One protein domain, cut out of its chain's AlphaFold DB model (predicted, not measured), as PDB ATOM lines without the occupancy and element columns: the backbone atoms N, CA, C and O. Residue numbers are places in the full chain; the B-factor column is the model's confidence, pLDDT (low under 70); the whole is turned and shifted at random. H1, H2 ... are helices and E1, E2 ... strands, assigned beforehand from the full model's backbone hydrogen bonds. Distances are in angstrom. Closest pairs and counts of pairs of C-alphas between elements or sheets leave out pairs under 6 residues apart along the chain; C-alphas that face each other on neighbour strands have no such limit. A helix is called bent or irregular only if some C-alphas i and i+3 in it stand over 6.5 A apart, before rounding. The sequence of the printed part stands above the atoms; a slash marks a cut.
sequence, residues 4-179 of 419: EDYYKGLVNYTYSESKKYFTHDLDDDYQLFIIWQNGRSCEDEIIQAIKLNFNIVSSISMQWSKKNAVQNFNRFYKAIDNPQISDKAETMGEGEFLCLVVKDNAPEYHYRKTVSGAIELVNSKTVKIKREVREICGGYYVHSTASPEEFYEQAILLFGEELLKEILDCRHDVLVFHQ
ATOM      1  N   GLU A   4       7.763  45.843   3.959       84.44
ATOM      2  CA  GLU A   4       9.031  46.409   3.486       84.44
ATOM      3  C   GLU A   4       8.889  47.691   2.657       84.44
ATOM      4  O   GLU A   4       9.829  48.496   2.610       84.44
ATOM      5  N   ASP A   5       7.728  47.905   2.046       88.62
ATOM      6  CA  ASP A   5       7.465  49.059   1.192       88.62
ATOM      7  C   ASP A   5       6.975  50.267   2.001       88.62
ATOM      8  O   ASP A   5       7.120  51.408   1.558       88.62
ATOM      9  N   TYR A   6       6.456  50.046   3.215       93.94
ATOM     10  CA  TYR A   6       5.946  51.124   4.055       93.94
ATOM     11  C   TYR A   6       7.062  52.065   4.534       93.94
ATOM     12  O   TYR A   6       8.165  51.644   4.883       93.94
ATOM     13  N   TYR A   7       6.756  53.357   4.640       94.81
ATOM     14  CA  TYR A   7       7.570  54.329   5.366       94.81
ATOM     15  C   TYR A   7       6.710  55.458   5.938       94.81
ATOM     16  O   TYR A   7       5.629  55.756   5.427       94.81
ATOM     17  N   LYS A   8       7.194  56.141   6.985       95.69
ATOM     18  CA  LYS A   8       6.457  57.250   7.611       95.69
ATOM     19  C   LYS A   8       6.185  58.370   6.596       95.69
ATOM     20  O   LYS A   8       7.111  58.906   5.976       95.69
ATOM     21  N   GLY A   9       4.910  58.720   6.439       92.56
ATOM     22  CA  GLY A   9       4.440  59.708   5.463       92.56
ATOM     23  C   GLY A   9       4.119  59.146   4.074       92.56
ATOM     24  O   GLY A   9       3.981  59.934   3.150       92.56
ATOM     25  N   LEU A  10       4.038  57.819   3.910       93.81
ATOM     26  CA  LEU A  10       3.577  57.181   2.669       93.81
ATOM     27  C   LEU A  10       2.061  57.327   2.446       93.81
ATOM     28  O   LEU A  10       1.621  57.407   1.306       93.81
ATOM     29  N   VAL A  11       1.281  57.334   3.527       95.06
ATOM     30  CA  VAL A  11      -0.182  57.211   3.488       95.06
ATOM     31  C   VAL A  11      -0.830  58.487   2.954       95.06
ATOM     32  O   VAL A  11      -0.612  59.575   3.488       95.06
ATOM     33  N   ASN A  12      -1.688  58.346   1.944       95.56
ATOM     34  CA  ASN A  12      -2.493  59.437   1.408       95.56
ATOM     35  C   ASN A  12      -3.973  59.196   1.678       95.56
ATOM     36  O   ASN A  12      -4.542  58.184   1.273       95.56
ATOM     37  N   TYR A  13      -4.627  60.178   2.295       96.75
ATOM     38  CA  TYR A  13      -6.063  60.130   2.540       96.75
ATOM     39  C   TYR A  13      -6.843  60.864   1.454       96.75
ATOM     40  O   TYR A  13      -6.549  62.010   1.116       96.75
ATOM     41  N   THR A  14      -7.904  60.231   0.963       97.31
ATOM     42  CA  THR A  14      -8.825  60.795  -0.025       97.31
ATOM     43  C   THR A  14     -10.233  60.857   0.555       97.31
ATOM     44  O   THR A  14     -10.742  59.873   1.089       97.31
ATOM     45  N   TYR A  15     -10.886  62.016   0.445       97.81
ATOM     46  CA  TYR A  15     -12.287  62.164   0.834       97.81
ATOM     47  C   TYR A  15     -13.212  61.569  -0.230       97.81
ATOM     48  O   TYR A  15     -13.122  61.922  -1.406       97.81
ATOM     49  N   SER A  16     -14.146  60.714   0.180       96.44
ATOM     50  CA  SER A  16     -15.185  60.190  -0.703       96.44
ATOM     51  C   SER A  16     -16.487  60.971  -0.533       96.44
ATOM     52  O   SER A  16     -17.143  60.900   0.508       96.44
ATOM     53  N   GLU A  17     -16.919  61.682  -1.579       95.31
ATOM     54  CA  GLU A  17     -18.176  62.441  -1.540       95.31
ATOM     55  C   GLU A  17     -19.420  61.558  -1.404       95.31
ATOM     56  O   GLU A  17     -20.398  61.990  -0.793       95.31
ATOM     57  N   SER A  18     -19.410  60.349  -1.969       95.94
ATOM     58  CA  SER A  18     -20.540  59.419  -1.900       95.94
ATOM     59  C   SER A  18     -20.649  58.761  -0.527       95.94
ATOM     60  O   SER A  18     -21.749  58.626   0.002       95.94
ATOM     61  N   LYS A  19     -19.508  58.396   0.064       94.25
ATOM     62  CA  LYS A  19     -19.431  57.711   1.359       94.25
ATOM     63  C   LYS A  19     -19.417  58.661   2.564       94.25
ATOM     64  O   LYS A  19     -19.787  58.256   3.657       94.25
ATOM     65  N   LYS A  20     -19.039  59.929   2.361       97.06
ATOM     66  CA  LYS A  20     -18.930  60.989   3.387       97.06
ATOM     67  C   LYS A  20     -17.857  60.756   4.461       97.06
ATOM     68  O   LYS A  20     -17.939  61.342   5.540       97.06
ATOM     69  N   TYR A  21     -16.816  59.999   4.140       97.44
ATOM     70  CA  TYR A  21     -15.642  59.781   4.989       97.44
ATOM     71  C   TYR A  21     -14.357  59.743   4.156       97.44
ATOM     72  O   TYR A  21     -14.408  59.711   2.923       97.44
ATOM     73  N   PHE A  22     -13.209  59.771   4.829       98.19
ATOM     74  CA  PHE A  22     -11.907  59.582   4.194       98.19
ATOM     75  C   PHE A  22     -11.535  58.098   4.144       98.19
ATOM     76  O   PHE A  22     -11.878  57.328   5.042       98.19
ATOM     77  N   THR A  23     -10.803  57.717   3.104       95.69
ATOM     78  CA  THR A  23     -10.109  56.427   2.974       95.69
ATOM     79  C   THR A  23      -8.632  56.683   2.702       95.69
ATOM     80  O   THR A  23      -8.292  57.784   2.271       95.69
ATOM     81  N   HIS A  24      -7.766  55.694   2.913       95.44
ATOM     82  CA  HIS A  24      -6.357  55.772   2.519       95.44
ATOM     83  C   HIS A  24      -6.046  54.910   1.289       95.44
ATOM     84  O   HIS A  24      -6.896  54.151   0.825       95.44
ATOM     85  N   ASP A  25      -4.827  55.042   0.775       94.94
ATOM     86  CA  ASP A  25      -4.295  54.364  -0.410       94.94
ATOM     87  C   ASP A  25      -3.518  53.066  -0.120       94.94
ATOM     88  O   ASP A  25      -3.082  52.401  -1.056       94.94
ATOM     89  N   LEU A  26      -3.358  52.672   1.148       94.25
ATOM     90  CA  LEU A  26      -2.846  51.339   1.487       94.25
ATOM     91  C   LEU A  26      -3.869  50.243   1.149       94.25
ATOM     92  O   LEU A  26      -5.070  50.443   1.330       94.25
ATOM     93  N   ASP A  27      -3.373  49.069   0.745       92.44
ATOM     94  CA  ASP A  27      -4.209  47.900   0.426       92.44
ATOM     95  C   ASP A  27      -4.981  47.364   1.644       92.44
ATOM     96  O   ASP A  27      -6.106  46.887   1.512       92.44
ATOM     97  N   ASP A  28      -4.374  47.458   2.830       93.69
ATOM     98  CA  ASP A  28      -4.900  46.927   4.083       93.69
ATOM     99  C   ASP A  28      -4.835  47.994   5.184       93.69
ATOM    100  O   ASP A  28      -3.866  48.751   5.271       93.69
ATOM    101  N   ASP A  29      -5.860  48.039   6.039       96.00
ATOM    102  CA  ASP A  29      -5.904  48.887   7.233       96.00
ATOM    103  C   ASP A  29      -5.673  48.021   8.472       96.00
ATOM    104  O   ASP A  29      -6.564  47.282   8.907       96.00
ATOM    105  N   TYR A  30      -4.458  48.089   9.012       96.62
ATOM    106  CA  TYR A  30      -4.099  47.419  10.253       96.62
ATOM    107  C   TYR A  30      -4.113  48.392  11.425       96.62
ATOM    108  O   TYR A  30      -3.664  49.535  11.323       96.62
ATOM    109  N   GLN A  31      -4.588  47.902  12.565       97.50
ATOM    110  CA  GLN A  31      -4.601  48.616  13.834       97.50
ATOM    111  C   GLN A  31      -4.041  47.722  14.936       97.50
ATOM    112  O   GLN A  31      -4.098  46.492  14.867       97.50
ATOM    113  N   LEU A  32      -3.512  48.355  15.974       97.81
ATOM    114  CA  LEU A  32      -2.998  47.693  17.160       97.81
ATOM    115  C   LEU A  32      -3.887  48.057  18.343       97.81
ATOM    116  O   LEU A  32      -4.105  49.236  18.616       97.81
ATOM    117  N   PHE A  33      -4.351  47.047  19.069       97.56
ATOM    118  CA  PHE A  33      -4.907  47.193  20.410       97.56
ATOM    119  C   PHE A  33      -3.943  46.570  21.413       97.56
ATOM    120  O   PHE A  33      -3.391  45.503  21.162       97.56
ATOM    121  N   ILE A  34      -3.751  47.227  22.555       97.06
ATOM    122  CA  ILE A  34      -2.965  46.688  23.665       97.06
ATOM    123  C   ILE A  34      -3.845  46.627  24.904       97.06
ATOM    124  O   ILE A  34      -4.371  47.654  25.337       97.06
ATOM    125  N   ILE A  35      -3.968  45.434  25.476       96.06
ATOM    126  CA  ILE A  35      -4.565  45.191  26.786       96.06
ATOM    127  C   ILE A  35      -3.416  45.127  27.787       96.06
ATOM    128  O   ILE A  35      -2.722  44.113  27.883       96.06
ATOM    129  N   TRP A  36      -3.187  46.225  28.507       95.88
ATOM    130  CA  TRP A  36      -2.156  46.281  29.542       95.88
ATOM    131  C   TRP A  36      -2.465  45.298  30.675       95.88
ATOM    132  O   TRP A  36      -3.617  44.895  30.844       95.88
ATOM    133  N   GLN A  37      -1.453  44.930  31.466       94.81
ATOM    134  CA  GLN A  37      -1.549  43.898  32.507       94.81
ATOM    135  C   GLN A  37      -2.810  44.031  33.375       94.81
ATOM    136  O   GLN A  37      -3.550  43.066  33.549       94.81
ATOM    137  N   ASN A  38      -3.097  45.227  33.894       93.06
ATOM    138  CA  ASN A  38      -4.246  45.426  34.783       93.06
ATOM    139  C   ASN A  38      -5.601  45.311  34.048       93.06
ATOM    140  O   ASN A  38      -6.613  44.963  34.657       93.06
ATOM    141  N   GLY A  39      -5.617  45.524  32.728       93.31
ATOM    142  CA  GLY A  39      -6.785  45.337  31.861       93.31
ATOM    143  C   GLY A  39      -7.060  43.886  31.476       93.31
ATOM    144  O   GLY A  39      -8.154  43.591  31.004       93.31
ATOM    145  N   ARG A  40      -6.109  42.969  31.709       92.94
ATOM    146  CA  ARG A  40      -6.267  41.531  31.413       92.94
ATOM    147  C   ARG A  40      -7.429  40.895  32.189       92.94
ATOM    148  O   ARG A  40      -7.964  39.879  31.768       92.94
ATOM    149  N   SER A  41      -7.851  41.508  33.299       92.06
ATOM    150  CA  SER A  41      -9.021  41.089  34.085       92.06
ATOM    151  C   SER A  41     -10.355  41.165  33.328       92.06
ATOM    152  O   SER A  41     -11.311  40.522  33.748       92.06
ATOM    153  N   CYS A  42     -10.414  41.916  32.224       93.44
ATOM    154  CA  CYS A  42     -11.585  42.048  31.350       93.44
ATOM    155  C   CYS A  42     -11.252  41.651  29.898       93.44
ATOM    156  O   CYS A  42     -11.819  42.187  28.944       93.44
ATOM    157  N   GLU A  43     -10.231  40.811  29.714       94.75
ATOM    158  CA  GLU A  43      -9.686  40.469  28.400       94.75
ATOM    159  C   GLU A  43     -10.737  39.900  27.450       94.75
ATOM    160  O   GLU A  43     -10.820  40.334  26.299       94.75
ATOM    161  N   ASP A  44     -11.546  38.958  27.932       94.94
ATOM    162  CA  ASP A  44     -12.549  38.290  27.112       94.94
ATOM    163  C   ASP A  44     -13.570  39.300  26.579       94.94
ATOM    164  O   ASP A  44     -13.860  39.312  25.381       94.94
ATOM    165  N   GLU A  45     -14.064  40.208  27.422       94.69
ATOM    166  CA  GLU A  45     -14.997  41.257  27.014       94.69
ATOM    167  C   GLU A  45     -14.377  42.205  25.980       94.69
ATOM    168  O   GLU A  45     -15.028  42.552  24.988       94.69
ATOM    169  N   ILE A  46     -13.109  42.588  26.169       94.88
ATOM    170  CA  ILE A  46     -12.372  43.437  25.224       94.88
ATOM    171  C   ILE A  46     -12.230  42.732  23.870       94.88
ATOM    172  O   ILE A  46     -12.545  43.314  22.828       94.88
ATOM    173  N   ILE A  47     -11.775  41.476  23.868       95.56
ATOM    174  CA  ILE A  47     -11.564  40.692  22.645       95.56
ATOM    175  C   ILE A  47     -12.885  40.512  21.898       95.56
ATOM    176  O   ILE A  47     -12.914  40.659  20.673       95.56
ATOM    177  N   GLN A  48     -13.983  40.227  22.603       95.25
ATOM    178  CA  GLN A  48     -15.293  40.102  21.967       95.25
ATOM    179  C   GLN A  48     -15.741  41.422  21.334       95.25
ATOM    180  O   GLN A  48     -16.166  41.419  20.179       95.25
ATOM    181  N   ALA A  49     -15.574  42.558  22.020       95.00
ATOM    182  CA  ALA A  49     -15.903  43.870  21.458       95.00
ATOM    183  C   ALA A  49     -15.096  44.182  20.179       95.00
ATOM    184  O   ALA A  49     -15.646  44.694  19.197       95.00
ATOM    185  N   ILE A  50     -13.809  43.820  20.156       95.81
ATOM    186  CA  ILE A  50     -12.927  43.991  18.992       95.81
ATOM    187  C   ILE A  50     -13.370  43.095  17.822       95.81
ATOM    188  O   ILE A  50     -13.510  43.586  16.698       95.81
ATOM    189  N   LYS A  51     -13.659  41.808  18.071       96.00
ATOM    190  CA  LYS A  51     -14.067  40.829  17.038       96.00
ATOM    191  C   LYS A  51     -15.356  41.200  16.303       96.00
ATOM    192  O   LYS A  51     -15.557  40.764  15.174       96.00
ATOM    193  N   LEU A  52     -16.224  42.007  16.913       95.19
ATOM    194  CA  LEU A  52     -17.452  42.477  16.265       95.19
ATOM    195  C   LEU A  52     -17.191  43.438  15.093       95.19
ATOM    196  O   LEU A  52     -18.068  43.606  14.248       95.19
ATOM    197  N   ASN A  53     -16.023  44.086  15.046       95.50
ATOM    198  CA  ASN A  53     -15.732  45.147  14.077       95.50
ATOM    199  C   ASN A  53     -14.460  44.906  13.260       95.50
ATOM    200  O   ASN A  53     -14.319  45.490  12.185       95.50
ATOM    201  N   PHE A  54     -13.557  44.054  13.747       96.69
ATOM    202  CA  PHE A  54     -12.266  43.802  13.121       96.69
ATOM    203  C   PHE A  54     -11.987  42.309  12.981       96.69
ATOM    204  O   PHE A  54     -12.413  41.497  13.802       96.69
ATOM    205  N   ASN A  55     -11.199  41.958  11.964       95.00
ATOM    206  CA  ASN A  55     -10.579  40.642  11.897       95.00
ATOM    207  C   ASN A  55      -9.303  40.651  12.747       95.00
ATOM    208  O   ASN A  55      -8.416  41.463  12.489       95.00
ATOM    209  N   ILE A  56      -9.190  39.773  13.744       93.88
ATOM    210  CA  ILE A  56      -7.951  39.648  14.523       93.88
ATOM    211  C   ILE A  56      -6.952  38.840  13.696       93.88
ATOM    212  O   ILE A  56      -7.188  37.675  13.397       93.88
ATOM    213  N   VAL A  57      -5.849  39.484  13.331       92.06
ATOM    214  CA  VAL A  57      -4.771  38.915  12.514       92.06
ATOM    215  C   VAL A  57      -3.801  38.142  13.395       92.06
ATOM    216  O   VAL A  57      -3.363  37.056  13.038       92.06
ATOM    217  N   SER A  58      -3.477  38.699  14.562       91.69
ATOM    218  CA  SER A  58      -2.611  38.046  15.536       91.69
ATOM    219  C   SER A  58      -2.918  38.522  16.949       91.69
ATOM    220  O   SER A  58      -3.373  39.649  17.165       91.69
ATOM    221  N   SER A  59      -2.658  37.638  17.905       92.75
ATOM    222  CA  SER A  59      -2.799  37.863  19.336       92.75
ATOM    223  C   SER A  59      -1.499  37.440  20.000       92.75
ATOM    224  O   SER A  59      -1.118  36.277  19.920       92.75
ATOM    225  N   ILE A  60      -0.804  38.395  20.607       92.00
ATOM    226  CA  ILE A  60       0.590  38.246  21.014       92.00
ATOM    227  C   ILE A  60       0.716  38.704  22.455       92.00
ATOM    228  O   ILE A  60       0.572  39.893  22.742       92.00
ATOM    229  N   SER A  61       1.014  37.780  23.362       93.75
ATOM    230  CA  SER A  61       1.366  38.171  24.724       93.75
ATOM    231  C   SER A  61       2.801  38.682  24.756       93.75
ATOM    232  O   SER A  61       3.695  38.083  24.156       93.75
ATOM    233  N   MET A  62       3.035  39.800  25.431       94.25
ATOM    234  CA  MET A  62       4.345  40.430  25.551       94.25
ATOM    235  C   MET A  62       4.638  40.785  27.000       94.25
ATOM    236  O   MET A  62       3.745  41.136  27.764       94.25
ATOM    237  N   GLN A  63       5.914  40.752  27.362       94.75
ATOM    238  CA  GLN A  63       6.389  41.206  28.656       94.75
ATOM    239  C   GLN A  63       7.686  41.996  28.486       94.75
ATOM    240  O   GLN A  63       8.678  41.500  27.948       94.75
ATOM    241  N   TRP A  64       7.672  43.233  28.976       95.81
ATOM    242  CA  TRP A  64       8.863  44.072  29.074       95.81
ATOM    243  C   TRP A  64       9.707  43.695  30.288       95.81
ATOM    244  O   TRP A  64       9.215  43.134  31.272       95.81
ATOM    245  N   SER A  65      10.997  44.017  30.240       95.50
ATOM    246  CA  SER A  65      11.841  43.883  31.418       95.50
ATOM    247  C   SER A  65      11.469  44.957  32.442       95.50
ATOM    248  O   SER A  65      11.253  46.120  32.102       95.50
ATOM    249  N   LYS A  66      11.464  44.598  33.732       91.50
ATOM    250  CA  LYS A  66      11.220  45.571  34.816       91.50
ATOM    251  C   LYS A  66      12.199  46.748  34.779       91.50
ATOM    252  O   LYS A  66      11.842  47.864  35.120       91.50
ATOM    253  N   LYS A  67      13.437  46.490  34.341       92.56
ATOM    254  CA  LYS A  67      14.483  47.507  34.181       92.56
ATOM    255  C   LYS A  67      14.061  48.598  33.189       92.56
ATOM    256  O   LYS A  67      14.298  49.771  33.461       92.56
ATOM    257  N   ASN A  68      13.463  48.216  32.061       93.00
ATOM    258  CA  ASN A  68      13.180  49.126  30.951       93.00
ATOM    259  C   ASN A  68      11.696  49.532  30.852       93.00
ATOM    260  O   ASN A  68      11.376  50.377  30.024       93.00
ATOM    261  N   ALA A  69      10.793  48.997  31.683       91.44
ATOM    262  CA  ALA A  69       9.344  49.223  31.586       91.44
ATOM    263  C   ALA A  69       8.953  50.713  31.493       91.44
ATOM    264  O   ALA A  69       8.282  51.123  30.545       91.44
ATOM    265  N   VAL A  70       9.439  51.552  32.413       89.19
ATOM    266  CA  VAL A  70       9.160  53.002  32.412       89.19
ATOM    267  C   VAL A  70       9.720  53.688  31.159       89.19
ATOM    268  O   VAL A  70       9.050  54.522  30.547       89.19
ATOM    269  N   GLN A  71      10.933  53.325  30.731       91.31
ATOM    270  CA  GLN A  71      11.542  53.871  29.513       91.31
ATOM    271  C   GLN A  71      10.779  53.438  28.255       91.31
ATOM    272  O   GLN A  71      10.590  54.247  27.345       91.31
ATOM    273  N   ASN A  72      10.286  52.201  28.212       94.75
ATOM    274  CA  ASN A  72       9.445  51.714  27.128       94.75
ATOM    275  C   ASN A  72       8.140  52.507  27.060       94.75
ATOM    276  O   ASN A  72       7.794  52.976  25.981       94.75
ATOM    277  N   PHE A  73       7.467  52.758  28.188       93.38
ATOM    278  CA  PHE A  73       6.283  53.623  28.211       93.38
ATOM    279  C   PHE A  73       6.584  55.046  27.722       93.38
ATOM    280  O   PHE A  73       5.820  55.591  26.923       93.38
ATOM    281  N   ASN A  74       7.706  55.633  28.147       91.50
ATOM    282  CA  ASN A  74       8.134  56.959  27.695       91.50
ATOM    283  C   ASN A  74       8.303  57.036  26.181       91.50
ATOM    284  O   ASN A  74       7.793  57.960  25.549       91.50
ATOM    285  N   ARG A  75       8.992  56.055  25.595       94.25
ATOM    286  CA  ARG A  75       9.170  55.974  24.144       94.25
ATOM    287  C   ARG A  75       7.832  55.726  23.457       94.25
ATOM    288  O   ARG A  75       7.410  56.529  22.629       94.25
ATOM    289  N   PHE A  76       7.111  54.687  23.864       94.69
ATOM    290  CA  PHE A  76       5.852  54.277  23.245       94.69
ATOM    291  C   PHE A  76       4.818  55.413  23.171       94.69
ATOM    292  O   PHE A  76       4.165  55.591  22.147       94.69
ATOM    293  N   TYR A  77       4.719  56.234  24.222       92.12
ATOM    294  CA  TYR A  77       3.807  57.382  24.281       92.12
ATOM    295  C   TYR A  77       4.454  58.735  23.938       92.12
ATOM    296  O   TYR A  77       3.809  59.770  24.122       92.12
ATOM    297  N   LYS A  78       5.707  58.753  23.461       92.50
ATOM    298  CA  LYS A  78       6.474  59.971  23.115       92.50
ATOM    299  C   LYS A  78       6.543  60.989  24.262       92.50
ATOM    300  O   LYS A  78       6.620  62.196  24.046       92.50
ATOM    301  N   ALA A  79       6.502  60.499  25.494       86.75
ATOM    302  CA  ALA A  79       6.395  61.287  26.715       86.75
ATOM    303  C   ALA A  79       7.765  61.467  27.386       86.75
ATOM    304  O   ALA A  79       7.880  61.326  28.596       86.75
ATOM    305  N   ILE A  80       8.808  61.737  26.596       78.06
ATOM    306  CA  ILE A  80      10.197  61.830  27.072       78.06
ATOM    307  C   ILE A  80      10.290  62.803  28.256       78.06
ATOM    308  O   ILE A  80       9.761  63.911  28.192       78.06
ATOM    309  N   ASP A  81      10.924  62.346  29.338       69.00
ATOM    310  CA  ASP A  81      11.086  63.059  30.612       69.00
ATOM    311  C   ASP A  81       9.775  63.517  31.284       69.00
ATOM    312  O   ASP A  81       9.785  64.406  32.137       69.00
ATOM    313  N   ASN A  82       8.631  62.906  30.950       75.56
ATOM    314  CA  ASN A  82       7.369  63.190  31.624       75.56
ATOM    315  C   ASN A  82       7.273  62.403  32.945       75.56
ATOM    316  O   ASN A  82       7.077  61.186  32.906       75.56
ATOM    317  N   PRO A  83       7.313  63.060  34.120       68.31
ATOM    318  CA  PRO A  83       7.239  62.363  35.402       68.31
ATOM    319  C   PRO A  83       5.912  61.621  35.610       68.31
ATOM    320  O   PRO A  83       5.888  60.631  36.322       68.31
ATOM    321  N   GLN A  84       4.820  62.021  34.949       76.25
ATOM    322  CA  GLN A  84       3.515  61.346  35.072       76.25
ATOM    323  C   GLN A  84       3.470  59.981  34.370       76.25
ATOM    324  O   GLN A  84       2.472  59.261  34.453       76.25
ATOM    325  N   ILE A  85       4.514  59.619  33.620       79.50
ATOM    326  CA  ILE A  85       4.573  58.321  32.953       79.50
ATOM    327  C   ILE A  85       4.729  57.170  33.953       79.50
ATOM    328  O   ILE A  85       4.239  56.081  33.672       79.50
ATOM    329  N   SER A  86       5.364  57.399  35.110       74.75
ATOM    330  CA  SER A  86       5.499  56.381  36.154       74.75
ATOM    331  C   SER A  86       4.132  56.024  36.717       74.75
ATOM    332  O   SER A  86       3.803  54.849  36.822       74.75
ATOM    333  N   ASP A  87       3.292  57.031  36.953       79.06
ATOM    334  CA  ASP A  87       1.926  56.843  37.446       79.06
ATOM    335  C   ASP A  87       1.082  56.073  36.417       79.06
ATOM    336  O   ASP A  87       0.256  55.220  36.757       79.06
ATOM    337  N   LYS A  88       1.314  56.336  35.120       78.62
ATOM    338  CA  LYS A  88       0.709  55.556  34.032       78.62
ATOM    339  C   LYS A  88       1.210  54.116  34.007       78.62
ATOM    340  O   LYS A  88       0.383  53.228  33.827       78.62
ATOM    341  N   ALA A  89       2.511  53.886  34.175       80.88
ATOM    342  CA  ALA A  89       3.095  52.547  34.207       80.88
ATOM    343  C   ALA A  89       2.514  51.721  35.365       80.88
ATOM    344  O   ALA A  89       2.089  50.590  35.154       80.88
ATOM    345  N   GLU A  90       2.373  52.321  36.549       83.06
ATOM    346  CA  GLU A  90       1.726  51.689  37.703       83.06
ATOM    347  C   GLU A  90       0.245  51.377  37.425       83.06
ATOM    348  O   GLU A  90      -0.224  50.265  37.670       83.06
ATOM    349  N   THR A  91      -0.483  52.328  36.827       83.75
ATOM    350  CA  THR A  91      -1.897  52.144  36.456       83.75
ATOM    351  C   THR A  91      -2.082  51.027  35.427       83.75
ATOM    352  O   THR A  91      -3.016  50.236  35.534       83.75
ATOM    353  N   MET A  92      -1.226  50.956  34.409       88.19
ATOM    354  CA  MET A  92      -1.300  49.959  33.333       88.19
ATOM    355  C   MET A  92      -0.790  48.581  33.785       88.19
ATOM    356  O   MET A  92      -1.295  47.556  33.320       88.19
ATOM    357  N   GLY A  93       0.146  48.572  34.733       87.50
ATOM    358  CA  GLY A  93       0.905  47.411  35.177       87.50
ATOM    359  C   GLY A  93       2.148  47.167  34.311       87.50
ATOM    360  O   GLY A  93       2.194  47.517  33.132       87.50
ATOM    361  N   GLU A  94       3.169  46.558  34.917       86.88
ATOM    362  CA  GLU A  94       4.489  46.289  34.311       86.88
ATOM    363  C   GLU A  94       4.720  44.797  33.989       86.88
ATOM    364  O   GLU A  94       5.836  44.367  33.693       86.88
ATOM    365  N   GLY A  95       3.679  43.979  34.121       90.31
ATOM    366  CA  GLY A  95       3.683  42.556  33.803       90.31
ATOM    367  C   GLY A  95       3.331  42.269  32.346       90.31
ATOM    368  O   GLY A  95       3.446  43.120  31.466       90.31
ATOM    369  N   GLU A  96       2.901  41.036  32.101       94.69
ATOM    370  CA  GLU A  96       2.475  40.587  30.779       94.69
ATOM    371  C   GLU A  96       1.247  41.372  30.283       94.69
ATOM    372  O   GLU A  96       0.270  41.559  31.012       94.69
ATOM    373  N   PHE A  97       1.283  41.809  29.027       95.81
ATOM    374  CA  PHE A  97       0.205  42.514  28.339       95.81
ATOM    375  C   PHE A  97      -0.089  41.854  26.988       95.81
ATOM    376  O   PHE A  97       0.778  41.209  26.403       95.81
ATOM    377  N   LEU A  98      -1.314  42.010  26.485       95.62
ATOM    378  CA  LEU A  98      -1.726  41.424  25.209       95.62
ATOM    379  C   LEU A  98      -1.701  42.468  24.098       95.62
ATOM    380  O   LEU A  98      -2.351  43.504  24.212       95.62
ATOM    381  N   CYS A  99      -1.015  42.174  23.002       96.12
ATOM    382  CA  CYS A  99      -1.118  42.908  21.748       96.12
ATOM    383  C   CYS A  99      -2.053  42.173  20.789       96.12
ATOM    384  O   CYS A  99      -1.852  41.000  20.489       96.12
ATOM    385  N   LEU A 100      -3.041  42.882  20.259       95.44
ATOM    386  CA  LEU A 100      -3.933  42.402  19.213       95.44
ATOM    387  C   LEU A 100      -3.672  43.223  17.955       95.44
ATOM    388  O   LEU A 100      -3.967  44.420  17.920       95.44
ATOM    389  N   VAL A 101      -3.131  42.579  16.924       95.75
ATOM    390  CA  VAL A 101      -3.055  43.167  15.584       95.75
ATOM    391  C   VAL A 101      -4.333  42.802  14.856       95.75
ATOM    392  O   VAL A 101      -4.690  41.626  14.749       95.75
ATOM    393  N   VAL A 102      -5.046  43.813  14.379       95.81
ATOM    394  CA  VAL A 102      -6.362  43.650  13.770       95.81
ATOM    395  C   VAL A 102      -6.413  44.325  12.410       95.81
ATOM    396  O   VAL A 102      -5.701  45.294  12.170       95.81
ATOM    397  N   LYS A 103      -7.272  43.817  11.530       96.00
ATOM    398  CA  LYS A 103      -7.537  44.368  10.204       96.00
ATOM    399  C   LYS A 103      -8.959  44.913  10.128       96.00
ATOM    400  O   LYS A 103      -9.918  44.192  10.427       96.00
ATOM    401  N   ASP A 104      -9.098  46.161   9.691       97.00
ATOM    402  CA  ASP A 104     -10.380  46.752   9.308       97.00
ATOM    403  C   ASP A 104     -10.621  46.534   7.810       97.00
ATOM    404  O   ASP A 104      -9.927  47.079   6.958       97.00
ATOM    405  N   ASN A 105     -11.626  45.727   7.467       95.44
ATOM    406  CA  ASN A 105     -11.950  45.439   6.064       95.44
ATOM    407  C   ASN A 105     -12.761  46.560   5.386       95.44
ATOM    408  O   ASN A 105     -12.993  46.507   4.179       95.44
ATOM    409  N   ALA A 106     -13.246  47.542   6.147       95.19
ATOM    410  CA  ALA A 106     -14.037  48.653   5.626       95.19
ATOM    411  C   ALA A 106     -13.755  49.926   6.438       95.19
ATOM    412  O   ALA A 106     -14.642  50.379   7.169       95.19
ATOM    413  N   PRO A 107     -12.530  50.471   6.366       96.38
ATOM    414  CA  PRO A 107     -12.116  51.558   7.232       96.38
ATOM    415  C   PRO A 107     -12.798  52.883   6.895       96.38
ATOM    416  O   PRO A 107     -13.013  53.230   5.730       96.38
ATOM    417  N   GLU A 108     -13.116  53.638   7.945       97.19
ATOM    418  CA  GLU A 108     -13.813  54.922   7.860       97.19
ATOM    419  C   GLU A 108     -13.078  55.977   8.686       97.19
ATOM    420  O   GLU A 108     -13.085  55.950   9.925       97.19
ATOM    421  N   TYR A 109     -12.463  56.937   7.996       98.25
ATOM    422  CA  TYR A 109     -11.686  57.986   8.641       98.25
ATOM    423  C   TYR A 109     -12.454  59.298   8.742       98.25
ATOM    424  O   TYR A 109     -13.008  59.813   7.765       98.25
ATOM    425  N   HIS A 110     -12.441  59.875   9.943       97.69
ATOM    426  CA  HIS A 110     -13.055  61.166  10.235       97.69
ATOM    427  C   HIS A 110     -12.139  62.025  11.095       97.69
ATOM    428  O   HIS A 110     -11.394  61.515  11.930       97.69
ATOM    429  N   TYR A 111     -12.244  63.343  10.933       96.75
ATOM    430  CA  TYR A 111     -11.594  64.266  11.850       96.75
ATOM    431  C   TYR A 111     -12.218  64.160  13.242       96.75
ATOM    432  O   TYR A 111     -13.437  64.279  13.411       96.75
ATOM    433  N   ARG A 112     -11.373  63.967  14.252       94.12
ATOM    434  CA  ARG A 112     -11.751  63.984  15.665       94.12
ATOM    435  C   ARG A 112     -10.826  64.913  16.429       94.12
ATOM    436  O   ARG A 112      -9.658  65.069  16.093       94.12
ATOM    437  N   LYS A 113     -11.380  65.534  17.467       91.69
ATOM    438  CA  LYS A 113     -10.611  66.337  18.411       91.69
ATOM    439  C   LYS A 113     -10.076  65.421  19.511       91.69
ATOM    440  O   LYS A 113     -10.859  64.702  20.131       91.69
ATOM    441  N   THR A 114      -8.773  65.447  19.748       83.12
ATOM    442  CA  THR A 114      -8.129  64.720  20.844       83.12
ATOM    443  C   THR A 114      -8.347  65.441  22.178       83.12
ATOM    444  O   THR A 114      -8.815  66.582  22.226       83.12
ATOM    445  N   VAL A 115      -7.977  64.796  23.289       75.75
ATOM    446  CA  VAL A 115      -8.060  65.396  24.634       75.75
ATOM    447  C   VAL A 115      -7.167  66.638  24.758       75.75
ATOM    448  O   VAL A 115      -7.559  67.604  25.407       75.75
ATOM    449  N   SER A 116      -6.009  66.658  24.087       75.62
ATOM    450  CA  SER A 116      -5.121  67.831  24.030       75.62
ATOM    451  C   SER A 116      -5.657  68.953  23.133       75.62
ATOM    452  O   SER A 116      -5.108  70.051  23.109       75.62
ATOM    453  N   GLY A 117      -6.745  68.696  22.404       84.31
ATOM    454  CA  GLY A 117      -7.395  69.646  21.516       84.31
ATOM    455  C   GLY A 117      -6.883  69.641  20.078       84.31
ATOM    456  O   GLY A 117      -7.426  70.400  19.272       84.31
ATOM    457  N   ALA A 118      -5.910  68.785  19.750       87.94
ATOM    458  CA  ALA A 118      -5.471  68.560  18.376       87.94
ATOM    459  C   ALA A 118      -6.608  67.957  17.536       87.94
ATOM    460  O   ALA A 118      -7.501  67.299  18.068       87.94
ATOM    461  N   ILE A 119      -6.592  68.209  16.228       93.19
ATOM    462  CA  ILE A 119      -7.547  67.626  15.284       93.19
ATOM    463  C   ILE A 119      -6.785  66.646  14.410       93.19
ATOM    464  O   ILE A 119      -5.861  67.040  13.702       93.19
ATOM    465  N   GLU A 120      -7.199  65.390  14.452       94.12
ATOM    466  CA  GLU A 120      -6.535  64.288  13.766       94.12
ATOM    467  C   GLU A 120      -7.549  63.518  12.930       94.12
ATOM    468  O   GLU A 120      -8.730  63.423  13.284       94.12
ATOM    469  N   LEU A 121      -7.088  62.992  11.801       95.94
ATOM    470  CA  LEU A 121      -7.866  62.085  10.975       95.94
ATOM    471  C   LEU A 121      -7.674  60.668  11.521       95.94
ATOM    472  O   LEU A 121      -6.555  60.171  11.544       95.94
ATOM    473  N   VAL A 122      -8.753  60.041  11.990       97.12
ATOM    474  CA  VAL A 122      -8.678  58.782  12.749       97.12
ATOM    475  C   VAL A 122      -9.705  57.761  12.281       97.12
ATOM    476  O   VAL A 122     -10.816  58.132  11.878       97.12
ATOM    477  N   ASN A 123      -9.361  56.477  12.396       98.00
ATOM    478  CA  ASN A 123     -10.284  55.370  12.179       98.00
ATOM    479  C   ASN A 123     -11.404  55.443  13.232       98.00
ATOM    480  O   ASN A 123     -11.182  55.329  14.444       98.00
ATOM    481  N   SER A 124     -12.635  55.658  12.766       96.50
ATOM    482  CA  SER A 124     -13.775  55.895  13.653       96.50
ATOM    483  C   SER A 124     -14.180  54.668  14.458       96.50
ATOM    484  O   SER A 124     -14.617  54.826  15.602       96.50
ATOM    485  N   LYS A 125     -14.013  53.461  13.905       97.00
ATOM    486  CA  LYS A 125     -14.307  52.219  14.628       97.00
ATOM    487  C   LYS A 125     -13.323  52.039  15.767       97.00
ATOM    488  O   LYS A 125     -13.751  51.778  16.886       97.00
ATOM    489  N   THR A 126     -12.035  52.280  15.531       96.75
ATOM    490  CA  THR A 126     -11.032  52.115  16.585       96.75
ATOM    491  C   THR A 126     -11.267  53.066  17.751       96.75
ATOM    492  O   THR A 126     -11.262  52.640  18.904       96.75
ATOM    493  N   VAL A 127     -11.559  54.342  17.477       94.50
ATOM    494  CA  VAL A 127     -11.870  55.321  18.532       94.50
ATOM    495  C   VAL A 127     -13.124  54.927  19.317       94.50
ATOM    496  O   VAL A 127     -13.139  55.049  20.544       94.50
ATOM    497  N   LYS A 128     -14.166  54.443  18.627       94.69
ATOM    498  CA  LYS A 128     -15.403  53.966  19.255       94.69
ATOM    499  C   LYS A 128     -15.131  52.767  20.170       94.69
ATOM    500  O   LYS A 128     -15.449  52.845  21.353       94.69
ATOM    501  N   ILE A 129     -14.481  51.721  19.658       95.38
ATOM    502  CA  ILE A 129     -14.177  50.508  20.429       95.38
ATOM    503  C   ILE A 129     -13.270  50.821  21.612       95.38
ATOM    504  O   ILE A 129     -13.570  50.401  22.721       95.38
ATOM    505  N   LYS A 130     -12.227  51.644  21.432       94.00
ATOM    506  CA  LYS A 130     -11.354  52.091  22.530       94.00
ATOM    507  C   LYS A 130     -12.143  52.735  23.672       94.00
ATOM    508  O   LYS A 130     -11.793  52.555  24.834       94.00
ATOM    509  N   ARG A 131     -13.183  53.513  23.360       92.50
ATOM    510  CA  ARG A 131     -14.046  54.121  24.376       92.50
ATOM    511  C   ARG A 131     -14.920  53.073  25.064       92.50
ATOM    512  O   ARG A 131     -14.928  53.040  26.287       92.50
ATOM    513  N   GLU A 132     -15.598  52.228  24.292       93.25
ATOM    514  CA  GLU A 132     -16.472  51.170  24.819       93.25
ATOM    515  C   GLU A 132     -15.710  50.239  25.769       93.25
ATOM    516  O   GLU A 132     -16.137  50.017  26.898       93.25
ATOM    517  N   VAL A 133     -14.523  49.773  25.374       91.94
ATOM    518  CA  VAL A 133     -13.726  48.865  26.211       91.94
ATOM    519  C   VAL A 133     -13.172  49.544  27.465       91.94
ATOM    520  O   VAL A 133     -13.080  48.916  28.512       91.94
ATOM    521  N   ARG A 134     -12.863  50.847  27.422       90.94
ATOM    522  CA  ARG A 134     -12.466  51.597  28.629       90.94
ATOM    523  C   ARG A 134     -13.619  51.776  29.612       90.94
ATOM    524  O   ARG A 134     -13.375  51.800  30.815       90.94
ATOM    525  N   GLU A 135     -14.846  51.904  29.108       91.12
ATOM    526  CA  GLU A 135     -16.058  51.938  29.932       91.12
ATOM    527  C   GLU A 135     -16.313  50.567  30.585       91.12
ATOM    528  O   GLU A 135     -16.616  50.525  31.774       91.12
ATOM    529  N   ILE A 136     -16.091  49.459  29.860       85.12
ATOM    530  CA  ILE A 136     -16.185  48.085  30.396       85.12
ATOM    531  C   ILE A 136     -15.174  47.854  31.528       85.12
ATOM    532  O   ILE A 136     -15.542  47.370  32.594       85.12
ATOM    533  N   CYS A 137     -13.908  48.217  31.317       84.06
ATOM    534  CA  CYS A 137     -12.833  47.926  32.271       84.06
ATOM    535  C   CYS A 137     -12.696  48.958  33.399       84.06
ATOM    536  O   CYS A 137     -11.882  48.773  34.301       84.06
ATOM    537  N   GLY A 138     -13.422  50.080  33.336       80.81
ATOM    538  CA  GLY A 138     -13.374  51.130  34.356       80.81
ATOM    539  C   GLY A 138     -12.041  51.887  34.449       80.81
ATOM    540  O   GLY A 138     -11.704  52.384  35.521       80.81
ATOM    541  N   GLY A 139     -11.267  52.001  33.360       80.31
ATOM    542  CA  GLY A 139      -9.958  52.662  33.419       80.31
ATOM    543  C   GLY A 139      -9.190  52.766  32.101       80.31
ATOM    544  O   GLY A 139      -9.672  52.421  31.024       80.31
ATOM    545  N   TYR A 140      -7.949  53.256  32.186       83.94
ATOM    546  CA  TYR A 140      -7.039  53.462  31.046       83.94
ATOM    547  C   TYR A 140      -6.183  52.224  30.729       83.94
ATOM    548  O   TYR A 140      -5.019  52.346  30.351       83.94
ATOM    549  N   TYR A 141      -6.763  51.033  30.863       89.88
ATOM    550  CA  TYR A 141      -6.044  49.763  30.716       89.88
ATOM    551  C   TYR A 141      -5.921  49.267  29.272       89.88
ATOM    552  O   TYR A 141      -5.210  48.303  29.009       89.88
ATOM    553  N   VAL A 142      -6.586  49.947  28.334       92.75
ATOM    554  CA  VAL A 142      -6.516  49.632  26.905       92.75
ATOM    555  C   VAL A 142      -5.948  50.811  26.123       92.75
ATOM    556  O   VAL A 142      -6.412  51.962  26.227       92.75
ATOM    557  N   HIS A 143      -4.941  50.508  25.310       94.88
ATOM    558  CA  HIS A 143      -4.429  51.377  24.259       94.88
ATOM    559  C   HIS A 143      -4.887  50.880  22.889       94.88
ATOM    560  O   HIS A 143      -5.161  49.701  22.694       94.88
ATOM    561  N   SER A 144      -4.988  51.807  21.944       96.25
ATOM    562  CA  SER A 144      -5.196  51.466  20.545       96.25
ATOM    563  C   SER A 144      -4.607  52.549  19.659       96.25
ATOM    564  O   SER A 144      -4.696  53.732  20.022       96.25
ATOM    565  N   THR A 145      -4.074  52.150  18.511       97.25
ATOM    566  CA  THR A 145      -3.702  53.070  17.430       97.25
ATOM    567  C   THR A 145      -4.945  53.583  16.726       97.25
ATOM    568  O   THR A 145      -6.003  52.979  16.850       97.25
ATOM    569  N   ALA A 146      -4.867  54.708  16.026       95.44
ATOM    570  CA  ALA A 146      -6.022  55.284  15.338       95.44
ATOM    571  C   ALA A 146      -5.768  55.618  13.862       95.44
ATOM    572  O   ALA A 146      -6.675  56.113  13.190       95.44
ATOM    573  N   SER A 147      -4.566  55.344  13.355       96.19
ATOM    574  CA  SER A 147      -4.205  55.485  11.946       96.19
ATOM    575  C   SER A 147      -3.144  54.453  11.550       96.19
ATOM    576  O   SER A 147      -2.456  53.926  12.436       96.19
ATOM    577  N   PRO A 148      -2.955  54.170  10.247       96.31
ATOM    578  CA  PRO A 148      -1.905  53.270   9.792       96.31
ATOM    579  C   PRO A 148      -0.516  53.791  10.179       96.31
ATOM    580  O   PRO A 148       0.367  53.014  10.532       96.31
ATOM    581  N   GLU A 149      -0.311  55.111  10.195       95.69
ATOM    582  CA  GLU A 149       0.971  55.691  10.587       95.69
ATOM    583  C   GLU A 149       1.304  55.496  12.062       95.69
ATOM    584  O   GLU A 149       2.485  55.378  12.388       95.69
ATOM    585  N   GLU A 150       0.303  55.502  12.945       96.56
ATOM    586  CA  GLU A 150       0.488  55.173  14.360       96.56
ATOM    587  C   GLU A 150       0.685  53.662  14.545       96.56
ATOM    588  O   GLU A 150       1.543  53.250  15.328       96.56
ATOM    589  N   PHE A 151      -0.046  52.841  13.778       97.81
ATOM    590  CA  PHE A 151       0.126  51.389  13.745       97.81
ATOM    591  C   PHE A 151       1.566  50.997  13.425       97.81
ATOM    592  O   PHE A 151       2.218  50.379  14.261       97.81
ATOM    593  N   TYR A 152       2.090  51.382  12.260       97.56
ATOM    594  CA  TYR A 152       3.436  50.979  11.852       97.56
ATOM    595  C   TYR A 152       4.523  51.530  12.778       97.56
ATOM    596  O   TYR A 152       5.509  50.844  13.037       97.56
ATOM    597  N   GLU A 153       4.338  52.742  13.302       96.75
ATOM    598  CA  GLU A 153       5.267  53.354  14.250       96.75
ATOM    599  C   GLU A 153       5.361  52.572  15.570       96.75
ATOM    600  O   GLU A 153       6.455  52.335  16.079       96.75
ATOM    601  N   GLN A 154       4.232  52.155  16.136       97.94
ATOM    602  CA  GLN A 154       4.229  51.408  17.395       97.94
ATOM    603  C   GLN A 154       4.568  49.930  17.179       97.94
ATOM    604  O   GLN A 154       5.305  49.339  17.969       97.94
ATOM    605  N   ALA A 155       4.085  49.341  16.085       97.31
ATOM    606  CA  ALA A 155       4.328  47.950  15.739       97.31
ATOM    607  C   ALA A 155       5.814  47.681  15.460       97.31
ATOM    608  O   ALA A 155       6.339  46.676  15.937       97.31
ATOM    609  N   ILE A 156       6.530  48.584  14.770       97.31
ATOM    610  CA  ILE A 156       7.973  48.401  14.547       97.31
ATOM    611  C   ILE A 156       8.758  48.412  15.864       97.31
ATOM    612  O   ILE A 156       9.716  47.655  16.014       97.31
ATOM    613  N   LEU A 157       8.341  49.233  16.835       97.56
ATOM    614  CA  LEU A 157       9.000  49.328  18.136       97.56
ATOM    615  C   LEU A 157       8.746  48.081  18.983       97.56
ATOM    616  O   LEU A 157       9.660  47.623  19.661       97.56
ATOM    617  N   LEU A 158       7.534  47.528  18.940       96.81
ATOM    618  CA  LEU A 158       7.180  46.314  19.679       96.81
ATOM    619  C   LEU A 158       7.809  45.063  19.057       96.81
ATOM    620  O   LEU A 158       8.455  44.275  19.747       96.81
ATOM    621  N   PHE A 159       7.639  44.883  17.749       94.69
ATOM    622  CA  PHE A 159       7.898  43.605  17.084       94.69
ATOM    623  C   PHE A 159       9.237  43.587  16.334       94.69
ATOM    624  O   PHE A 159       9.910  42.559  16.267       94.69
ATOM    625  N   GLY A 160       9.691  44.734  15.825       94.31
ATOM    626  CA  GLY A 160      10.728  44.786  14.795       94.31
ATOM    627  C   GLY A 160      10.216  44.320  13.431       94.31
ATOM    628  O   GLY A 160       9.117  43.787  13.311       94.31
ATOM    629  N   GLU A 161      11.016  44.549  12.388       93.69
ATOM    630  CA  GLU A 161      10.570  44.378  10.999       93.69
ATOM    631  C   GLU A 161      10.247  42.913  10.655       93.69
ATOM    632  O   GLU A 161       9.212  42.655  10.048       93.69
ATOM    633  N   GLU A 162      11.076  41.959  11.084       91.75
ATOM    634  CA  GLU A 162      10.890  40.535  10.767       91.75
ATOM    635  C   GLU A 162       9.615  39.953  11.390       91.75
ATOM    636  O   GLU A 162       8.754  39.450  10.673       91.75
ATOM    637  N   LEU A 163       9.426  40.107  12.704       91.19
ATOM    638  CA  LEU A 163       8.215  39.619  13.367       91.19
ATOM    639  C   LEU A 163       6.964  40.348  12.854       91.19
ATOM    640  O   LEU A 163       5.917  39.728  12.688       91.19
ATOM    641  N   LEU A 164       7.059  41.649  12.547       93.69
ATOM    642  CA  LEU A 164       5.946  42.391  11.952       93.69
ATOM    643  C   LEU A 164       5.530  41.816  10.588       93.69
ATOM    644  O   LEU A 164       4.333  41.709  10.328       93.69
ATOM    645  N   LYS A 165       6.480  41.408   9.737       92.50
ATOM    646  CA  LYS A 165       6.166  40.712   8.475       92.50
ATOM    647  C   LYS A 165       5.429  39.404   8.732       92.50
ATOM    648  O   LYS A 165       4.381  39.173   8.144       92.50
ATOM    649  N   GLU A 166       5.943  38.574   9.635       90.38
ATOM    650  CA  GLU A 166       5.342  37.270   9.938       90.38
ATOM    651  C   GLU A 166       3.916  37.403  10.498       90.38
ATOM    652  O   GLU A 166       3.030  36.627  10.133       90.38
ATOM    653  N   ILE A 167       3.679  38.419  11.338       90.69
ATOM    654  CA  ILE A 167       2.350  38.761  11.858       90.69
ATOM    655  C   ILE A 167       1.398  39.117  10.715       90.69
ATOM    656  O   ILE A 167       0.289  38.589  10.653       90.69
ATOM    657  N   LEU A 168       1.813  40.017   9.821       90.94
ATOM    658  CA  LEU A 168       0.949  40.520   8.751       90.94
ATOM    659  C   LEU A 168       0.713  39.492   7.636       90.94
ATOM    660  O   LEU A 168      -0.341  39.522   7.004       90.94
ATOM    661  N   ASP A 169       1.616  38.521   7.488       86.12
ATOM    662  CA  ASP A 169       1.455  37.353   6.619       86.12
ATOM    663  C   ASP A 169       0.601  36.227   7.245       86.12
ATOM    664  O   ASP A 169       0.505  35.135   6.677       86.12
ATOM    665  N   CYS A 170      -0.020  36.463   8.409       73.62
ATOM    666  CA  CYS A 170      -0.846  35.497   9.146       73.62
ATOM    667  C   CYS A 170      -0.101  34.201   9.529       73.62
ATOM    668  O   CYS A 170      -0.695  33.119   9.525       73.62
ATOM    669  N   ARG A 171       1.198  34.280   9.849       64.88
ATOM    670  CA  ARG A 171       2.044  33.111  10.160       64.88
ATOM    671  C   ARG A 171       2.414  32.986  11.640       64.88
ATOM    672  O   ARG A 171       3.539  32.595  11.927       64.88
ATOM    673  N   HIS A 172       1.516  33.300  12.580       64.19
ATOM    674  CA  HIS A 172       1.873  33.218  14.004       64.19
ATOM    675  C   HIS A 172       0.772  32.772  14.959       64.19
ATOM    676  O   HIS A 172      -0.213  33.477  15.159       64.19
ATOM    677  N   ASP A 173       1.067  31.668  15.649       58.75
ATOM    678  CA  ASP A 173       0.479  31.257  16.924       58.75
ATOM    679  C   ASP A 173       1.562  31.449  18.002       58.75
ATOM    680  O   ASP A 173       2.422  30.582  18.160       58.75
ATOM    681  N   VAL A 174       1.607  32.582  18.719       62.31
ATOM    682  CA  VAL A 174       2.667  32.796  19.730       62.31
ATOM    683  C   VAL A 174       2.120  33.075  21.119       62.31
ATOM    684  O   VAL A 174       1.226  33.893  21.309       62.31
ATOM    685  N   LEU A 175       2.708  32.377  22.097       69.62
ATOM    686  CA  LEU A 175       2.218  32.297  23.468       69.62
ATOM    687  C   LEU A 175       2.721  33.435  24.372       69.62
ATOM    688  O   LEU A 175       1.878  34.058  24.996       69.62
ATOM    689  N   VAL A 176       4.019  33.777  24.429       77.81
ATOM    690  CA  VAL A 176       4.517  34.980  25.149       77.81
ATOM    691  C   VAL A 176       5.903  35.407  24.634       77.81
ATOM    692  O   VAL A 176       6.826  34.592  24.607       77.81
ATOM    693  N   PHE A 177       6.099  36.688  24.310       86.69
ATOM    694  CA  PHE A 177       7.402  37.286  23.996       86.69
ATOM    695  C   PHE A 177       7.946  38.114  25.163       86.69
ATOM    696  O   PHE A 177       7.362  39.121  25.555       86.69
ATOM    697  N   HIS A 178       9.122  37.746  25.663       91.12
ATOM    698  CA  HIS A 178       9.851  38.535  26.658       91.12
ATOM    699  C   HIS A 178      10.849  39.444  25.943       91.12
ATOM    700  O   HIS A 178      11.990  39.053  25.694       91.12
ATOM    701  N   GLN A 179      10.403  40.632  25.546       93.19
ATOM    702  CA  GLN A 179      11.210  41.561  24.760       93.19
ATOM    703  C   GLN A 179      10.814  43.001  25.067       93.19
ATOM    704  O   GLN A 179       9.640  43.343  24.986       93.19
TER     705      GLN A 179
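This is residues 4 to 179 of the 419 residues of an uncharacterized protein of Psychrobacter urativorans (UniProt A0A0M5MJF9). A twisted sheet of five strands, E8, E3, E5, E4, E9 in that order, is the core of three layers, with helices H1 and H4 over one face and the two arms of the bent helix H5 over the other. Two small hairpins lie outside the sheet, E1 with E2 beyond one end of its strands and E6 with E7 out past its E8 edge; H2 and H3 make a corner near the other end of the strands. The 176 printed residues include five named helices and nine named strands, in the order E1 E2 E3 H1 E4 H2 H3 E5 E6 E7 H4 E8 H5 E9; the class is mixed, helices and strands, and the large sheet is mixed. The whole is compact, with a radius of gyration of the C-alphas of 16.0 A and spans of 50 by 38 by 32 A.

E3, residues 29 to 35, is antiparallel to the edge strand E8, residues 142 to 144, with N 34 and O 143 at 2.9 A, and to E5, residues 97 to 104, with N 33 and O 100 at 2.9 A. E5 is antiparallel to E4, residues 55 to 63, with N 60 and O 99 at 2.8 A. E4 is parallel to the edge strand E9, residues 174 to 178, with N 63 and O 177 at 2.8 A. H1, residues 37 to 51, is on the sheet over E3 at a height of 8.4 A; it is irregular, C-alphas 41 and 44 being 8.3 A apart. E3, H1 and E4 form a split strand-helix-strand unit, two strands running the same way with E5 between them, and its crossover is right-handed. H4, residues 124 to 137, is on the same face, over E8 and E3; it touches H1 at a steep tilt of 46 degrees, opposite ways, the closest C-alphas being Ile 46 and Val 133, 5.7 A. H5, residues 148 to 168, was assigned as one helix by its hydrogen bonds but is bent, C-alphas 158 and 161 being 9.5 A apart. On the opposite face, H5a, residues 148 to 158, is over E3 and E5, and H5b, residues 161 to 168, over E4, stands up from the sheet. H3, residues 84 to 92, touches H1 only at their ends, through residues 37 to 39 of H1 alone, closest at the C-alphas of Asn 38 and Met 92, 5.6 A. H2, residues 69 to 76, touches H3, closest at the C-alphas of Val 70 and Ser 86, 6.2 A. E1, residues 13 to 16, and E2, residues 21 to 24, form an antiparallel hairpin, N 14 and O 23 at 2.8 A; E6, residues 109 to 113, and E7, residues 119 to 123, form another, N 112 and O 120 at 2.9 A. Every O i to N i+4 pair is within hydrogen-bond range in H2, H3, H4 and H5b, against 6 of 11 in H1 and 6 of 7 in H5a.

E1 begins at C-alpha 13 (-6.063, 60.130, 2.540), and E9 ends at C-alpha 178 (9.851, 38.535, 26.658). From first to last C-alpha E4 measures 23.9 A, E5 22.2 A, H4 20.3 A, H1 20.1 A and E3 19.9 A.

The C-alphas farthest apart are those of Ser 18 and Lys 67, 51.7 A. The printed part has no cut and no long link. Residues 81, 83 and 171 to 175 have a pLDDT under 70.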